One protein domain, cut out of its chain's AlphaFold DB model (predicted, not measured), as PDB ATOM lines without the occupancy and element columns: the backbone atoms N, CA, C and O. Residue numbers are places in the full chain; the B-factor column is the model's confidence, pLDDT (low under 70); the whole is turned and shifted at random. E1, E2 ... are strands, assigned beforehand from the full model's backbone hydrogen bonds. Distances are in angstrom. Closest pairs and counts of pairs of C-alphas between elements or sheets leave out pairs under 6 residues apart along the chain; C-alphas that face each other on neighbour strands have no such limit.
ATOM      1  N   PRO A 102      45.440 -38.002   1.171       88.75
ATOM      2  CA  PRO A 102      44.013 -38.294   1.160       88.75
ATOM      3  C   PRO A 102      43.391 -38.200  -0.228       88.75
ATOM      4  O   PRO A 102      43.651 -37.266  -0.990       88.75
ATOM      5  N   ILE A 103      42.435 -39.085  -0.496       91.38
ATOM      6  CA  ILE A 103      41.484 -38.919  -1.594       91.38
ATOM      7  C   ILE A 103      40.341 -38.059  -1.060       91.38
ATOM      8  O   ILE A 103      39.615 -38.482  -0.166       91.38
ATOM      9  N   SER A 104      40.186 -36.843  -1.578       92.81
ATOM     10  CA  SER A 104      39.216 -35.873  -1.054       92.81
ATOM     11  C   SER A 104      38.254 -35.373  -2.122       92.81
ATOM     12  O   SER A 104      38.559 -35.414  -3.313       92.81
ATOM     13  N   SER A 105      37.103 -34.859  -1.695       92.62
ATOM     14  CA  SER A 105      36.165 -34.141  -2.560       92.62
ATOM     15  C   SER A 105      36.826 -32.961  -3.287       92.62
ATOM     16  O   SER A 105      37.845 -32.422  -2.850       92.62
ATOM     17  N   ARG A 106      36.230 -32.509  -4.398       88.25
ATOM     18  CA  ARG A 106      36.677 -31.280  -5.083       88.25
ATOM     19  C   ARG A 106      36.679 -30.080  -4.132       88.25
ATOM     20  O   ARG A 106      35.842 -29.992  -3.242       88.25
ATOM     21  N   GLY A 107      37.604 -29.147  -4.357       82.31
ATOM     22  CA  GLY A 107      37.683 -27.907  -3.578       82.31
ATOM     23  C   GLY A 107      38.253 -28.071  -2.164       82.31
ATOM     24  O   GLY A 107      38.298 -27.098  -1.415       82.31
ATOM     25  N   THR A 108      38.717 -29.269  -1.795       82.88
ATOM     26  CA  THR A 108      39.429 -29.488  -0.534       82.88
ATOM     27  C   THR A 108      40.846 -28.927  -0.603       82.88
ATOM     28  O   THR A 108      41.626 -29.282  -1.486       82.88
ATOM     29  N   GLN A 109      41.190 -28.079   0.362       78.19
ATOM     30  CA  GLN A 109      42.560 -27.668   0.651       78.19
ATOM     31  C   GLN A 109      43.065 -28.468   1.854       78.19
ATOM     32  O   GLN A 109      42.457 -28.424   2.924       78.19
ATOM     33  N   SER A 110      44.159 -29.203   1.679       70.81
ATOM     34  CA  SER A 110      44.834 -29.932   2.755       70.81
ATOM     35  C   SER A 110      46.028 -29.132   3.260       70.81
ATOM     36  O   SER A 110      46.885 -28.738   2.467       70.81
ATOM     37  N   ILE A 111      46.089 -28.912   4.569       65.56
ATOM     38  CA  ILE A 111      47.247 -28.336   5.251       65.56
ATOM     39  C   ILE A 111      47.819 -29.432   6.147       65.56
ATOM     40  O   ILE A 111      47.140 -29.933   7.044       65.56
ATOM     41  N   GLU A 112      49.057 -29.827   5.873       62.66
ATOM     42  CA  GLU A 112      49.811 -30.743   6.727       62.66
ATOM     43  C   GLU A 112      50.438 -29.935   7.866       62.66
ATOM     44  O   GLU A 112      51.105 -28.924   7.630       62.66
ATOM     45  N   PHE A 113      50.203 -30.363   9.103       51.72
ATOM     46  CA  PHE A 113      50.813 -29.777  10.289       51.72
ATOM     47  C   PHE A 113      51.803 -30.763  10.888       51.72
ATOM     48  O   PHE A 113      51.408 -31.848  11.307       51.72
ATOM     49  N   GLU A 114      53.063 -30.362  11.028       48.06
ATOM     50  CA  GLU A 114      53.989 -31.037  11.936       48.06
ATOM     51  C   GLU A 114      53.559 -30.726  13.375       48.06
ATOM     52  O   GLU A 114      53.750 -29.618  13.882       48.06
ATOM     53  N   VAL A 115      52.918 -31.690  14.036       46.31
ATOM     54  CA  VAL A 115      52.595 -31.585  15.460       46.31
ATOM     55  C   VAL A 115      53.722 -32.280  16.199       46.31
ATOM     56  O   VAL A 115      53.811 -33.503  16.191       46.31
ATOM     57  N   GLY A 116      54.594 -31.494  16.831       48.62
ATOM     58  CA  GLY A 116      55.667 -32.028  17.662       48.62
ATOM     59  C   GLY A 116      55.131 -33.064  18.655       48.62
ATOM     60  O   GLY A 116      54.314 -32.734  19.510       48.62
ATOM     61  N   ALA A 117      55.594 -34.307  18.494       39.78
ATOM     62  CA  ALA A 117      55.465 -35.447  19.398       39.78
ATOM     63  C   ALA A 117      54.184 -35.483  20.256       39.78
ATOM     64  O   ALA A 117      54.215 -35.209  21.457       39.78
ATOM     65  N   SER A 118      53.057 -35.916  19.688       48.69
ATOM     66  CA  SER A 118      51.981 -36.451  20.524       48.69
ATOM     67  C   SER A 118      51.209 -37.555  19.818       48.69
ATOM     68  O   SER A 118      50.698 -37.338  18.730       48.69
ATOM     69  N   ALA A 119      51.195 -38.713  20.487       47.44
ATOM     70  CA  ALA A 119      50.419 -39.942  20.308       47.44
ATOM     71  C   ALA A 119      50.003 -40.365  18.874       47.44
ATOM     72  O   ALA A 119      49.336 -39.616  18.166       47.44
ATOM     73  N   PRO A 120      50.276 -41.622  18.467       46.75
ATOM     74  CA  PRO A 120      49.817 -42.135  17.176       46.75
ATOM     75  C   PRO A 120      48.286 -42.048  17.060       46.75
ATOM     76  O   PRO A 120      47.563 -42.539  17.926       46.75
ATOM     77  N   ILE A 121      47.799 -41.433  15.977       48.00
ATOM     78  CA  ILE A 121      46.370 -41.377  15.647       48.00
ATOM     79  C   ILE A 121      45.935 -42.777  15.173       48.00
ATOM     80  O   ILE A 121      46.482 -43.267  14.180       48.00
ATOM     81  N   PRO A 122      44.965 -43.438  15.836       42.22
ATOM     82  CA  PRO A 122      44.456 -44.733  15.390       42.22
ATOM     83  C   PRO A 122      43.932 -44.652  13.948       42.22
ATOM     84  O   PRO A 122      43.094 -43.810  13.638       42.22
ATOM     85  N   GLY A 123      44.442 -45.513  13.062       50.47
ATOM     86  CA  GLY A 123      44.044 -45.568  11.648       50.47
ATOM     87  C   GLY A 123      44.801 -44.626  10.699       50.47
ATOM     88  O   GLY A 123      44.578 -44.691   9.492       50.47
ATOM     89  N   ALA A 124      45.719 -43.785  11.191       48.22
ATOM     90  CA  ALA A 124      46.590 -42.981  10.330       48.22
ATOM     91  C   ALA A 124      47.820 -43.791   9.860       48.22
ATOM     92  O   ALA A 124      48.383 -44.558  10.647       48.22
ATOM     93  N   PRO A 125      48.276 -43.645   8.598       48.03
ATOM     94  CA  PRO A 125      49.510 -44.277   8.143       48.03
ATOM     95  C   PRO A 125      50.712 -43.807   8.973       48.03
ATOM     96  O   PRO A 125      50.833 -42.631   9.315       48.03
ATOM     97  N   SER A 126      51.642 -44.729   9.236       49.03
ATOM     98  CA  SER A 126      52.800 -44.584  10.138       49.03
ATOM     99  C   SER A 126      53.804 -43.477   9.778       49.03
ATOM    100  O   SER A 126      54.772 -43.275  10.505       49.03
ATOM    101  N   LYS A 127      53.593 -42.762   8.668       44.00
ATOM    102  CA  LYS A 127      54.432 -41.649   8.199       44.00
ATOM    103  C   LYS A 127      53.893 -40.260   8.527       44.00
ATOM    104  O   LYS A 127      54.553 -39.283   8.190       44.00
ATOM    105  N   ILE A 128      52.723 -40.154   9.146       48.81
ATOM    106  CA  ILE A 128      52.182 -38.854   9.535       48.81
ATOM    107  C   ILE A 128      52.613 -38.592  10.982       48.81
ATOM    108  O   ILE A 128      51.923 -38.962  11.927       48.81
ATOM    109  N   GLU A 129      53.771 -37.955  11.155       48.69
ATOM    110  CA  GLU A 129      54.270 -37.456  12.453       48.69
ATOM    111  C   GLU A 129      53.563 -36.136  12.855       48.69
ATOM    112  O   GLU A 129      54.132 -35.253  13.487       48.69
ATOM    113  N   GLY A 130      52.307 -35.966  12.432       56.66
ATOM    114  CA  GLY A 130      51.603 -34.691  12.419       56.66
ATOM    115  C   GLY A 130      50.091 -34.822  12.211       56.66
ATOM    116  O   GLY A 130      49.555 -35.911  12.032       56.66
ATOM    117  N   GLY A 131      49.375 -33.705  12.272       65.25
ATOM    118  CA  GLY A 131      47.941 -33.650  11.983       65.25
ATOM    119  C   GLY A 131      47.687 -33.235  10.536       65.25
ATOM    120  O   GLY A 131      48.476 -32.497   9.952       65.25
ATOM    121  N   ILE A 132      46.564 -33.659   9.958       70.62
ATOM    122  CA  ILE A 132      46.068 -33.108   8.690       70.62
ATOM    123  C   ILE A 132      44.858 -32.234   9.015       70.62
ATOM    124  O   ILE A 132      43.892 -32.715   9.606       70.62
ATOM    125  N   GLU A 133      44.882 -30.965   8.610       80.69
ATOM    126  CA  GLU A 133      43.674 -30.139   8.555       80.69
ATOM    127  C   GLU A 133      43.147 -30.112   7.127       80.69
ATOM    128  O   GLU A 133      43.887 -29.911   6.160       80.69
ATOM    129  N   LEU A 134      41.836 -30.282   7.002       79.44
ATOM    130  CA  LEU A 134      41.135 -30.188   5.735       79.44
ATOM    131  C   LEU A 134      40.191 -29.002   5.782       79.44
ATOM    132  O   LEU A 134      39.343 -28.898   6.669       79.44
ATOM    133  N   LYS A 135      40.305 -28.137   4.781       83.38
ATOM    134  CA  LYS A 135      39.371 -27.042   4.549       83.38
ATOM    135  C   LYS A 135      38.584 -27.354   3.293       83.38
ATOM    136  O   LYS A 135      39.136 -27.405   2.197       83.38
ATOM    137  N   PHE A 136      37.290 -27.584   3.466       85.31
ATOM    138  CA  PHE A 136      36.360 -27.781   2.365       85.31
ATOM    139  C   PHE A 136      35.810 -26.420   1.940       85.31
ATOM    140  O   PHE A 136      35.430 -25.613   2.788       85.31
ATOM    141  N   SER A 137      35.756 -26.157   0.635       83.88
ATOM    142  CA  SER A 137      35.124 -24.942   0.108       83.88
ATOM    143  C   SER A 137      33.594 -24.983   0.174       83.88
ATOM    144  O   SER A 137      32.944 -23.946   0.070       83.88
ATOM    145  N   ASP A 138      33.027 -26.180   0.328       83.69
ATOM    146  CA  ASP A 138      31.595 -26.453   0.372       83.69
ATOM    147  C   ASP A 138      31.125 -26.862   1.775       83.69
ATOM    148  O   ASP A 138      31.890 -27.362   2.598       83.69
ATOM    149  N   SER A 139      29.816 -26.744   2.029       86.88
ATOM    150  CA  SER A 139      29.172 -27.192   3.278       86.88
ATOM    151  C   SER A 139      29.182 -28.713   3.485       86.88
ATOM    152  O   SER A 139      28.715 -29.205   4.512       86.88
ATOM    153  N   ARG A 140      29.676 -29.468   2.499       89.56
ATOM    154  CA  ARG A 140      29.825 -30.923   2.524       89.56
ATOM    155  C   ARG A 140      31.200 -31.277   1.979       89.56
ATOM    156  O   ARG A 140      31.576 -30.804   0.911       89.56
ATOM    157  N   GLY A 141      31.896 -32.151   2.691       91.31
ATOM    158  CA  GLY A 141      33.198 -32.676   2.310       91.31
ATOM    159  C   GLY A 141      33.236 -34.186   2.474       91.31
ATOM    160  O   GLY A 141      32.462 -34.753   3.246       91.31
ATOM    161  N   ALA A 142      34.130 -34.834   1.740       93.12
ATOM    162  CA  ALA A 142      34.457 -36.239   1.933       93.12
ATOM    163  C   ALA A 142      35.965 -36.428   1.798       93.12
ATOM    164  O   ALA A 142      36.616 -35.730   1.015       93.12
ATOM    165  N   MET A 143      36.506 -37.366   2.566       92.12
ATOM    166  CA  MET A 143      37.919 -37.724   2.561       92.12
ATOM    167  C   MET A 143      38.046 -39.218   2.856       92.12
ATOM    168  O   MET A 143      37.333 -39.746   3.706       92.12
ATOM    169  N   LEU A 144      38.955 -39.882   2.154       91.19
ATOM    170  CA  LEU A 144      39.376 -41.253   2.385       91.19
ATOM    171  C   LEU A 144      40.892 -41.270   2.564       91.19
ATOM    172  O   LEU A 144      41.635 -40.825   1.686       91.19
ATOM    173  N   MET A 145      41.335 -41.804   3.698       88.62
ATOM    174  CA  MET A 145      42.737 -42.112   3.949       88.62
ATOM    175  C   MET A 145      42.974 -43.588   3.703       88.62
ATOM    176  O   MET A 145      42.350 -44.433   4.335       88.62
ATOM    177  N   LEU A 146      43.897 -43.887   2.794       87.50
ATOM    178  CA  LEU A 146      44.318 -45.253   2.524       87.50
ATOM    179  C   LEU A 146      45.585 -45.556   3.335       87.50
ATOM    180  O   LEU A 146      46.605 -44.883   3.125       87.50
ATOM    181  N   PRO A 147      45.569 -46.559   4.232       82.25
ATOM    182  CA  PRO A 147      46.775 -47.026   4.902       82.25
ATOM    183  C   PRO A 147      47.838 -47.379   3.862       82.25
ATOM    184  O   PRO A 147      47.568 -48.120   2.923       82.25
ATOM    185  N   ASN A 148      49.025 -46.784   3.975       83.56
ATOM    186  CA  ASN A 148      50.135 -46.962   3.031       83.56
ATOM    187  C   ASN A 148      49.804 -46.716   1.543       83.56
ATOM    188  O   ASN A 148      50.562 -47.127   0.676       83.56
ATOM    189  N   GLY A 149      48.721 -46.000   1.216       82.88
ATOM    190  CA  GLY A 149      48.282 -45.856  -0.177       82.88
ATOM    191  C   GLY A 149      47.646 -47.130  -0.744       82.88
ATOM    192  O   GLY A 149      47.676 -47.334  -1.952       82.88
ATOM    193  N   ALA A 150      47.081 -47.976   0.124       82.31
ATOM    194  CA  ALA A 150      46.496 -49.275  -0.211       82.31
ATOM    195  C   ALA A 150      47.489 -50.279  -0.824       82.31
ATOM    196  O   ALA A 150      47.081 -51.211  -1.512       82.31
TER     197      ALA A 150
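This is residues 102 to 150 of the 152 residues of an uncharacterized protein of Gymnopus luxurians FD-317 M1 (UniProt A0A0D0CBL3). With little regular structure, the domain is a two-stranded hairpin, E1 and E2, with a wide loop, residues 114 to 130, at one end; at the other end the flanking stretches fold back, and residues 103 to 104 pair briefly, antiparallel, with 143 to 144. The printed part has 49 residues, with no named helix and two strands, E1 then E2, in one antiparallel sheet; the class is all strand, though named elements hold only 12 residues. It is flat, 32 by 24 by 13 A, and only just loose, close to compact, with a radius of gyration of the C-alphas of 11.7 A.

E1, residues 108 to 113, is 15.7 A long, beginning at C-alpha 108 (39.429, -29.488, -0.534). E2, residues 131 to 136, is 16.2 A long, ending at C-alpha 136 (36.360, -27.781, 2.365).

E1 and E2 form a hairpin, antiparallel at 159 degrees between their directions. C-alphas 108 and 136 face each other at 4.6 A. N 109 and O 135, 2.8 A apart, are within hydrogen-bond range.

The C-alphas farthest apart, of Ala 117 and Ser 139, are separated by 31.9 A. The printed part has no cut. The link E1 to E2 is long, 17 residues. Residues 111 to 131 have pLDDT under 70.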